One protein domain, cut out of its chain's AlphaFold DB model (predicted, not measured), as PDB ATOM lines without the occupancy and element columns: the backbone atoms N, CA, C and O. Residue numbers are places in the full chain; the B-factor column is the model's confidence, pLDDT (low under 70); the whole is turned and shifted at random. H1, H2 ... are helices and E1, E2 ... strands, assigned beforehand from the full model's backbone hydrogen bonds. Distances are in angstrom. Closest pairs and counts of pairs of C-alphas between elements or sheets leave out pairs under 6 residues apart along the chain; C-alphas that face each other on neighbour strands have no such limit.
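This is residues 12 to 77 of the 77 residues of an uncharacterized protein of Anaerosalibacter bizertensis (UniProt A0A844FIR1). What shape is it? It is a flat, open U: hairpin E1 and E2 makes one arm, H2 the base, long H3 the other arm, and H1 packs on H2. What builds it? The 66 printed residues include H1, E1, E2, H2, H3 in order, mostly helix. It is loose, radius of gyration of the C-alphas 15.4 A, spanning 44 by 36 by 13 A.

What begins? H1, residues 12 to 19, touches H2, residues 46 to 54, their closest C-alphas, 17 and 48, 6.6 A apart. E1, residues 25 to 28, and E2, residues 36 to 39, are antiparallel, with N 25 and O 39 2.8 A apart. What follows? H3, residues 56 to 76, is close to H2 but not clearly touching, their closest C-alphas, 53 and 59, 7.3 A apart. In these helices every O i to N i+4 pair is within hydrogen-bond range.

Which start? C-alpha 12 is at (222.689, 150.028, 145.082). Which end? H3, 30.3 A long, ends at (234.889, 153.550, 166.004).

Any cut? The printed part has no cut. Where is confidence low? Residues 76 to 77 have pLDDT under 70.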
ATOM      1  N   ASN A  12     222.447 151.412 145.507       87.50
ATOM      2  CA  ASN A  12     222.689 150.028 145.082       87.50
ATOM      3  C   ASN A  12     221.822 149.629 143.883       87.50
ATOM      4  O   ASN A  12     222.308 148.991 142.953       87.50
ATOM      5  N   LYS A  13     220.549 150.034 143.883       89.31
ATOM      6  CA  LYS A  13     219.651 149.762 142.762       89.31
ATOM      7  C   LYS A  13     220.028 150.590 141.533       89.31
ATOM      8  O   LYS A  13     220.037 150.049 140.436       89.31
ATOM      9  N   ALA A  14     220.367 151.868 141.694       89.94
ATOM     10  CA  ALA A  14     220.818 152.696 140.579       89.94
ATOM     11  C   ALA A  14     222.079 152.106 139.922       89.94
ATOM     12  O   ALA A  14     222.117 151.948 138.707       89.94
ATOM     13  N   VAL A  15     223.068 151.697 140.722       90.88
ATOM     14  CA  VAL A  15     224.301 151.054 140.242       90.88
ATOM     15  C   VAL A  15     224.010 149.728 139.537       90.88
ATOM     16  O   VAL A  15     224.601 149.462 138.494       90.88
ATOM     17  N   TRP A  16     223.080 148.923 140.056       93.19
ATOM     18  CA  TRP A  16     222.634 147.706 139.376       93.19
ATOM     19  C   TRP A  16     222.043 148.000 137.995       93.19
ATOM     20  O   TRP A  16     222.450 147.399 137.009       93.19
ATOM     21  N   LEU A  17     221.120 148.958 137.892       92.75
ATOM     22  CA  LEU A  17     220.505 149.310 136.610       92.75
ATOM     23  C   LEU A  17     221.554 149.798 135.602       92.75
ATOM     24  O   LEU A  17     221.537 149.395 134.442       92.75
ATOM     25  N   ILE A  18     222.513 150.607 136.058       93.19
ATOM     26  CA  ILE A  18     223.634 151.073 135.233       93.19
ATOM     27  C   ILE A  18     224.495 149.893 134.756       93.19
ATOM     28  O   ILE A  18     224.894 149.875 133.593       93.19
ATOM     29  N   SER A  19     224.754 148.889 135.604       93.12
ATOM     30  CA  SER A  19     225.543 147.711 135.213       93.12
ATOM     31  C   SER A  19     224.836 146.821 134.189       93.12
ATOM     32  O   SER A  19     225.509 146.174 133.391       93.12
ATOM     33  N   GLN A  20     223.499 146.841 134.160       93.81
ATOM     34  CA  GLN A  20     222.690 146.199 133.115       93.81
ATOM     35  C   GLN A  20     222.607 147.029 131.819       93.81
ATOM     36  O   GLN A  20     221.970 146.614 130.854       93.81
ATOM     37  N   GLY A  21     223.256 148.197 131.769       92.50
ATOM     38  CA  GLY A  21     223.295 149.061 130.588       92.50
ATOM     39  C   GLY A  21     222.172 150.096 130.511       92.50
ATOM     40  O   GLY A  21     221.999 150.714 129.456       92.50
ATOM     41  N   ALA A  22     221.421 150.326 131.596       91.75
ATOM     42  CA  ALA A  22     220.401 151.369 131.626       91.75
ATOM     43  C   ALA A  22     221.033 152.753 131.411       91.75
ATOM     44  O   ALA A  22     222.007 153.131 132.071       91.75
ATOM     45  N   LYS A  23     220.454 153.540 130.501       90.81
ATOM     46  CA  LYS A  23     220.889 154.920 130.259       90.81
ATOM     47  C   LYS A  23     220.386 155.809 131.384       90.81
ATOM     48  O   LYS A  23     219.230 155.703 131.796       90.81
ATOM     49  N   TYR A  24     221.229 156.722 131.844       90.06
ATOM     50  CA  TYR A  24     220.901 157.593 132.962       90.06
ATOM     51  C   TYR A  24     221.419 159.011 132.748       90.06
ATOM     52  O   TYR A  24     222.397 159.238 132.034       90.06
ATOM     53  N   THR A  25     220.770 159.962 133.410       87.62
ATOM     54  CA  THR A  25     221.271 161.318 133.617       87.62
ATOM     55  C   THR A  25     221.514 161.545 135.103       87.62
ATOM     56  O   THR A  25     220.883 160.928 135.963       87.62
ATOM     57  N   ILE A  26     222.467 162.419 135.411       85.88
ATOM     58  CA  ILE A  26     222.791 162.803 136.782       85.88
ATOM     59  C   ILE A  26     222.237 164.201 137.022       85.88
ATOM     60  O   ILE A  26     222.568 165.130 136.286       85.88
ATOM     61  N   HIS A  27     221.427 164.353 138.064       84.00
ATOM     62  CA  HIS A  27     220.895 165.640 138.501       84.00
ATOM     63  C   HIS A  27     221.435 165.950 139.894       84.00
ATOM     64  O   HIS A  27     221.364 165.109 140.785       84.00
ATOM     65  N   LYS A  28     221.985 167.148 140.091       82.69
ATOM     66  CA  LYS A  28     222.335 167.640 141.428       82.69
ATOM     67  C   LYS A  28     221.167 168.433 141.986       82.69
ATOM     68  O   LYS A  28     220.539 169.182 141.241       82.69
ATOM     69  N   ASP A  29     220.890 168.256 143.270       81.69
ATOM     70  CA  ASP A  29     219.922 169.096 143.966       81.69
ATOM     71  C   ASP A  29     220.488 170.521 144.085       81.69
ATOM     72  O   ASP A  29     221.621 170.719 144.534       81.69
ATOM     73  N   GLU A  30     219.732 171.513 143.618       81.69
ATOM     74  CA  GLU A  30     220.189 172.906 143.581       81.69
ATOM     75  C   GLU A  30     220.250 173.534 144.983       81.69
ATOM     76  O   GLU A  30     221.106 174.386 145.238       81.69
ATOM     77  N   GLU A  31     219.400 173.076 145.906       83.12
ATOM     78  CA  GLU A  31     219.345 173.557 147.290       83.12
ATOM     79  C   GLU A  31     220.289 172.763 148.199       83.12
ATOM     80  O   GLU A  31     220.913 173.318 149.106       83.12
ATOM     81  N   ARG A  32     220.445 171.462 147.932       77.31
ATOM     82  CA  ARG A  32     221.303 170.542 148.689       77.31
ATOM     83  C   ARG A  32     222.407 169.976 147.805       77.31
ATOM     84  O   ARG A  32     222.339 168.848 147.337       77.31
ATOM     85  N   LYS A  33     223.451 170.778 147.582       72.44
ATOM     86  CA  LYS A  33     224.541 170.507 146.618       72.44
ATOM     87  C   LYS A  33     225.262 169.158 146.786       72.44
ATOM     88  O   LYS A  33     225.959 168.730 145.865       72.44
ATOM     89  N   ASP A  34     225.152 168.532 147.951       75.94
ATOM     90  CA  ASP A  34     225.693 167.215 148.289       75.94
ATOM     91  C   ASP A  34     224.800 166.046 147.835       75.94
ATOM     92  O   ASP A  34     225.264 164.908 147.751       75.94
ATOM     93  N   ILE A  35     223.543 166.317 147.484       75.50
ATOM     94  CA  ILE A  35     222.585 165.321 147.014       75.50
ATOM     95  C   ILE A  35     222.629 165.219 145.488       75.50
ATOM     96  O   ILE A  35     222.543 166.202 144.747       75.50
ATOM     97  N   VAL A  36     222.739 163.978 145.015       79.81
ATOM     98  CA  VAL A  36     222.798 163.627 143.597       79.81
ATOM     99  C   VAL A  36     221.741 162.567 143.300       79.81
ATOM    100  O   VAL A  36     221.656 161.553 143.991       79.81
ATOM    101  N   TYR A  37     220.958 162.787 142.249       81.56
ATOM    102  CA  TYR A  37     219.929 161.876 141.763       81.56
ATOM    103  C   TYR A  37     220.353 161.243 140.437       81.56
ATOM    104  O   TYR A  37     220.848 161.923 139.535       81.56
ATOM    105  N   PHE A  38     220.102 159.942 140.303       86.06
ATOM    106  CA  PHE A  38     220.180 159.226 139.033       86.06
ATOM    107  C   PHE A  38     218.779 159.152 138.433       86.06
ATOM    108  O   PHE A  38     217.858 158.643 139.073       86.06
ATOM    109  N   VAL A  39     218.617 159.665 137.217       84.88
ATOM    110  CA  VAL A  39     217.344 159.677 136.493       84.88
ATOM    111  C   VAL A  39     217.460 158.753 135.287       84.88
ATOM    112  O   VAL A  39     218.434 158.824 134.545       84.88
ATOM    113  N   PHE A  40     216.466 157.889 135.089       87.88
ATOM    114  CA  PHE A  40     216.435 156.889 134.019       87.88
ATOM    115  C   PHE A  40     215.266 157.191 133.068       87.88
ATOM    116  O   PHE A  40     214.174 156.651 133.248       87.88
ATOM    117  N   PRO A  41     215.434 158.107 132.097       82.38
ATOM    118  CA  PRO A  41     214.324 158.579 131.276       82.38
ATOM    119  C   PRO A  41     213.872 157.522 130.261       82.38
ATOM    120  O   PRO A  41     214.705 156.906 129.593       82.38
ATOM    121  N   HIS A  42     212.549 157.374 130.123       79.88
ATOM    122  CA  HIS A  42     211.860 156.665 129.034       79.88
ATOM    123  C   HIS A  42     212.387 155.251 128.723       79.88
ATOM    124  O   HIS A  42     212.537 154.881 127.560       79.88
ATOM    125  N   GLN A  43     212.673 154.462 129.761       86.81
ATOM    126  CA  GLN A  43     213.112 153.069 129.642       86.81
ATOM    127  C   GLN A  43     212.213 152.165 130.483       86.81
ATOM    128  O   GLN A  43     211.932 152.477 131.641       86.81
ATOM    129  N   ASP A  44     211.785 151.040 129.910       88.50
ATOM    130  CA  ASP A  44     211.208 149.954 130.697       88.50
ATOM    131  C   ASP A  44     212.350 149.190 131.368       88.50
ATOM    132  O   ASP A  44     213.173 148.577 130.695       88.50
ATOM    133  N   LEU A  45     212.408 149.287 132.695       89.75
ATOM    134  CA  LEU A  45     213.412 148.638 133.542       89.75
ATOM    135  C   LEU A  45     212.784 147.554 134.427       89.75
ATOM    136  O   LEU A  45     213.368 147.134 135.427       89.75
ATOM    137  N   SER A  46     211.539 147.158 134.144       91.19
ATOM    138  CA  SER A  46     210.772 146.247 134.998       91.19
ATOM    139  C   SER A  46     211.469 144.899 135.182       91.19
ATOM    140  O   SER A  46     211.479 144.360 136.292       91.19
ATOM    141  N   LYS A  47     212.109 144.390 134.124       94.31
ATOM    142  CA  LYS A  47     212.869 143.143 134.143       94.31
ATOM    143  C   LYS A  47     214.105 143.252 135.035       94.31
ATOM    144  O   LYS A  47     214.260 142.450 135.949       94.31
ATOM    145  N   GLU A  48     214.934 144.266 134.833       94.31
ATOM    146  CA  GLU A  48     216.181 144.479 135.572       94.31
ATOM    147  C   GLU A  48     215.897 144.780 137.049       94.31
ATOM    148  O   GLU A  48     216.635 144.353 137.938       94.31
ATOM    149  N   ILE A  49     214.796 145.490 137.331       92.12
ATOM    150  CA  ILE A  49     214.305 145.725 138.693       92.12
ATOM    151  C   ILE A  49     213.857 144.415 139.337       92.12
ATOM    152  O   ILE A  49     214.139 144.200 140.516       92.12
ATOM    153  N   LYS A  50     213.150 143.555 138.603       94.31
ATOM    154  CA  LYS A  50     212.747 142.246 139.113       94.31
ATOM    155  C   LYS A  50     213.976 141.385 139.413       94.31
ATOM    156  O   LYS A  50     214.100 140.882 140.522       94.31
ATOM    157  N   GLU A  51     214.924 141.311 138.483       94.94
ATOM    158  CA  GLU A  51     216.179 140.574 138.659       94.94
ATOM    159  C   GLU A  51     216.998 141.089 139.848       94.94
ATOM    160  O   GLU A  51     217.548 140.288 140.597       94.94
ATOM    161  N   TYR A  52     217.024 142.405 140.088       94.06
ATOM    162  CA  TYR A  52     217.654 142.977 141.281       94.06
ATOM    163  C   TYR A  52     217.088 142.376 142.574       94.06
ATOM    164  O   TYR A  52     217.848 142.048 143.485       94.06
ATOM    165  N   TYR A  53     215.761 142.260 142.676       92.62
ATOM    166  CA  TYR A  53     215.100 141.732 143.871       92.62
ATOM    167  C   TYR A  53     215.204 140.212 143.984       92.62
ATOM    168  O   TYR A  53     215.357 139.703 145.093       92.62
ATOM    169  N   ASP A  54     215.157 139.510 142.854       96.38
ATOM    170  CA  ASP A  54     215.196 138.048 142.805       96.38
ATOM    171  C   ASP A  54     216.629 137.495 142.968       96.38
ATOM    172  O   ASP A  54     216.810 136.322 143.303       96.38
ATOM    173  N   ASN A  55     217.666 138.321 142.781       94.19
ATOM    174  CA  ASN A  55     219.062 137.929 142.974       94.19
ATOM    175  C   ASN A  55     219.412 137.799 144.466       94.19
ATOM    176  O   ASN A  55     219.851 138.751 145.117       94.19
ATOM    177  N   LYS A  56     219.238 136.587 144.999       94.81
ATOM    178  CA  LYS A  56     219.490 136.264 146.408       94.81
ATOM    179  C   LYS A  56     220.919 136.582 146.857       94.81
ATOM    180  O   LYS A  56     221.083 137.203 147.903       94.81
ATOM    181  N   ASP A  57     221.924 136.231 146.058       94.69
ATOM    182  CA  ASP A  57     223.335 136.445 146.409       94.69
ATOM    183  C   ASP A  57     223.652 137.939 146.561       94.69
ATOM    184  O   ASP A  57     224.330 138.356 147.503       94.69
ATOM    185  N   LEU A  58     223.100 138.771 145.671       91.81
ATOM    186  CA  LEU A  58     223.209 140.224 145.767       91.81
ATOM    187  C   LEU A  58     222.536 140.760 147.039       91.81
ATOM    188  O   LEU A  58     223.107 141.614 147.720       91.81
ATOM    189  N   GLN A  59     221.331 140.288 147.365       93.62
ATOM    190  CA  GLN A  59     220.615 140.746 148.561       93.62
ATOM    191  C   GLN A  59     221.337 140.335 149.850       93.62
ATOM    192  O   GLN A  59     221.464 141.154 150.768       93.62
ATOM    193  N   ASP A  60     221.871 139.116 149.895       95.50
ATOM    194  CA  ASP A  60     222.667 138.622 151.017       95.50
ATOM    195  C   ASP A  60     223.953 139.448 151.171       95.50
ATOM    196  O   ASP A  60     224.252 139.922 152.270       95.50
ATOM    197  N   PHE A  61     224.650 139.754 150.071       94.00
ATOM    198  CA  PHE A  61     225.811 140.648 150.093       94.00
ATOM    199  C   PHE A  61     225.468 142.044 150.635       94.00
ATOM    200  O   PHE A  61     226.151 142.548 151.532       94.00
ATOM    201  N   ILE A  62     224.399 142.675 150.134       90.94
ATOM    202  CA  ILE A  62     223.963 144.007 150.587       90.94
ATOM    203  C   ILE A  62     223.662 143.989 152.088       90.94
ATOM    204  O   ILE A  62     224.016 144.932 152.806       90.94
ATOM    205  N   LYS A  63     223.021 142.921 152.577       93.06
ATOM    206  CA  LYS A  63     222.710 142.751 153.995       93.06
ATOM    207  C   LYS A  63     223.980 142.619 154.834       93.06
ATOM    208  O   LYS A  63     224.140 143.396 155.776       93.06
ATOM    209  N   CYS A  64     224.886 141.711 154.473       95.19
ATOM    210  CA  CYS A  64     226.146 141.507 155.190       95.19
ATOM    211  C   CYS A  64     226.992 142.784 155.218       95.19
ATOM    212  O   CYS A  64     227.499 143.179 156.265       95.19
ATOM    213  N   PHE A  65     227.089 143.495 154.094       92.31
ATOM    214  CA  PHE A  65     227.835 144.749 154.032       92.31
ATOM    215  C   PHE A  65     227.236 145.836 154.937       92.31
ATOM    216  O   PHE A  65     227.966 146.598 155.576       92.31
ATOM    217  N   ARG A  66     225.902 145.906 155.031       90.81
ATOM    218  CA  ARG A  66     225.216 146.827 155.948       90.81
ATOM    219  C   ARG A  66     225.504 146.493 157.411       90.81
ATOM    220  O   ARG A  66     225.687 147.413 158.204       90.81
ATOM    221  N   GLU A  67     225.539 145.211 157.762       94.56
ATOM    222  CA  GLU A  67     225.891 144.751 159.109       94.56
ATOM    223  C   GLU A  67     227.336 145.128 159.452       94.56
ATOM    224  O   GLU A  67     227.555 145.788 160.463       94.56
ATOM    225  N   ILE A  68     228.294 144.866 158.557       93.31
ATOM    226  CA  ILE A  68     229.701 145.265 158.739       93.31
ATOM    227  C   ILE A  68     229.827 146.776 158.965       93.31
ATOM    228  O   ILE A  68     230.492 147.208 159.903       93.31
ATOM    229  N   LYS A  69     229.160 147.600 158.145       91.06
ATOM    230  CA  LYS A  69     229.175 149.063 158.319       91.06
ATOM    231  C   LYS A  69     228.637 149.504 159.678       91.06
ATOM    232  O   LYS A  69     229.168 150.448 160.259       91.06
ATOM    233  N   LYS A  70     227.581 148.849 160.163       92.75
ATOM    234  CA  LYS A  70     226.992 149.138 161.472       92.75
ATOM    235  C   LYS A  70     227.972 148.798 162.595       92.75
ATOM    236  O   LYS A  70     228.181 149.630 163.469       92.75
ATOM    237  N   GLU A  71     228.603 147.629 162.533       94.00
ATOM    238  CA  GLU A  71     229.610 147.215 163.516       94.00
ATOM    239  C   GLU A  71     230.814 148.166 163.526       94.00
ATOM    240  O   GLU A  71     231.215 148.641 164.585       94.00
ATOM    241  N   MET A  72     231.340 148.538 162.354       91.44
ATOM    242  CA  MET A  72     232.435 149.513 162.259       91.44
ATOM    243  C   MET A  72     232.074 150.853 162.904       91.44
ATOM    244  O   MET A  72     232.890 151.425 163.620       91.44
ATOM    245  N   HIS A  73     230.858 151.349 162.669       89.50
ATOM    246  CA  HIS A  73     230.400 152.603 163.261       89.50
ATOM    247  C   HIS A  73     230.288 152.514 164.788       89.50
ATOM    248  O   HIS A  73     230.720 153.431 165.475       89.50
ATOM    249  N   ASN A  74     229.774 151.401 165.317       86.44
ATOM    250  CA  ASN A  74     229.629 151.194 166.759       86.44
ATOM    251  C   ASN A  74     230.974 151.025 167.489       86.44
ATOM    252  O   ASN A  74     231.055 151.312 168.676       86.44
ATOM    253  N   HIS A  75     232.010 150.532 166.802       74.94
ATOM    254  CA  HIS A  75     233.335 150.284 167.383       74.94
ATOM    255  C   HIS A  75     234.353 151.412 167.153       74.94
ATOM    256  O   HIS A  75     235.429 151.386 167.750       74.94
ATOM    257  N   MET A  76     234.043 152.380 166.288       59.69
ATOM    258  CA  MET A  76     234.889 153.550 166.004       59.69
ATOM    259  C   MET A  76     234.254 154.884 166.437       59.69
ATOM    260  O   MET A  76     234.854 155.931 166.195       59.69
ATOM    261  N   GLY A  77     233.051 154.848 167.020       52.28
ATOM    262  CA  GLY A  77     232.314 156.003 167.547       52.28
ATOM    263  C   GLY A  77     232.452 156.177 169.051       52.28
ATOM    264  O   GLY A  77     232.684 155.165 169.747       52.28
TER     265      GLY A  77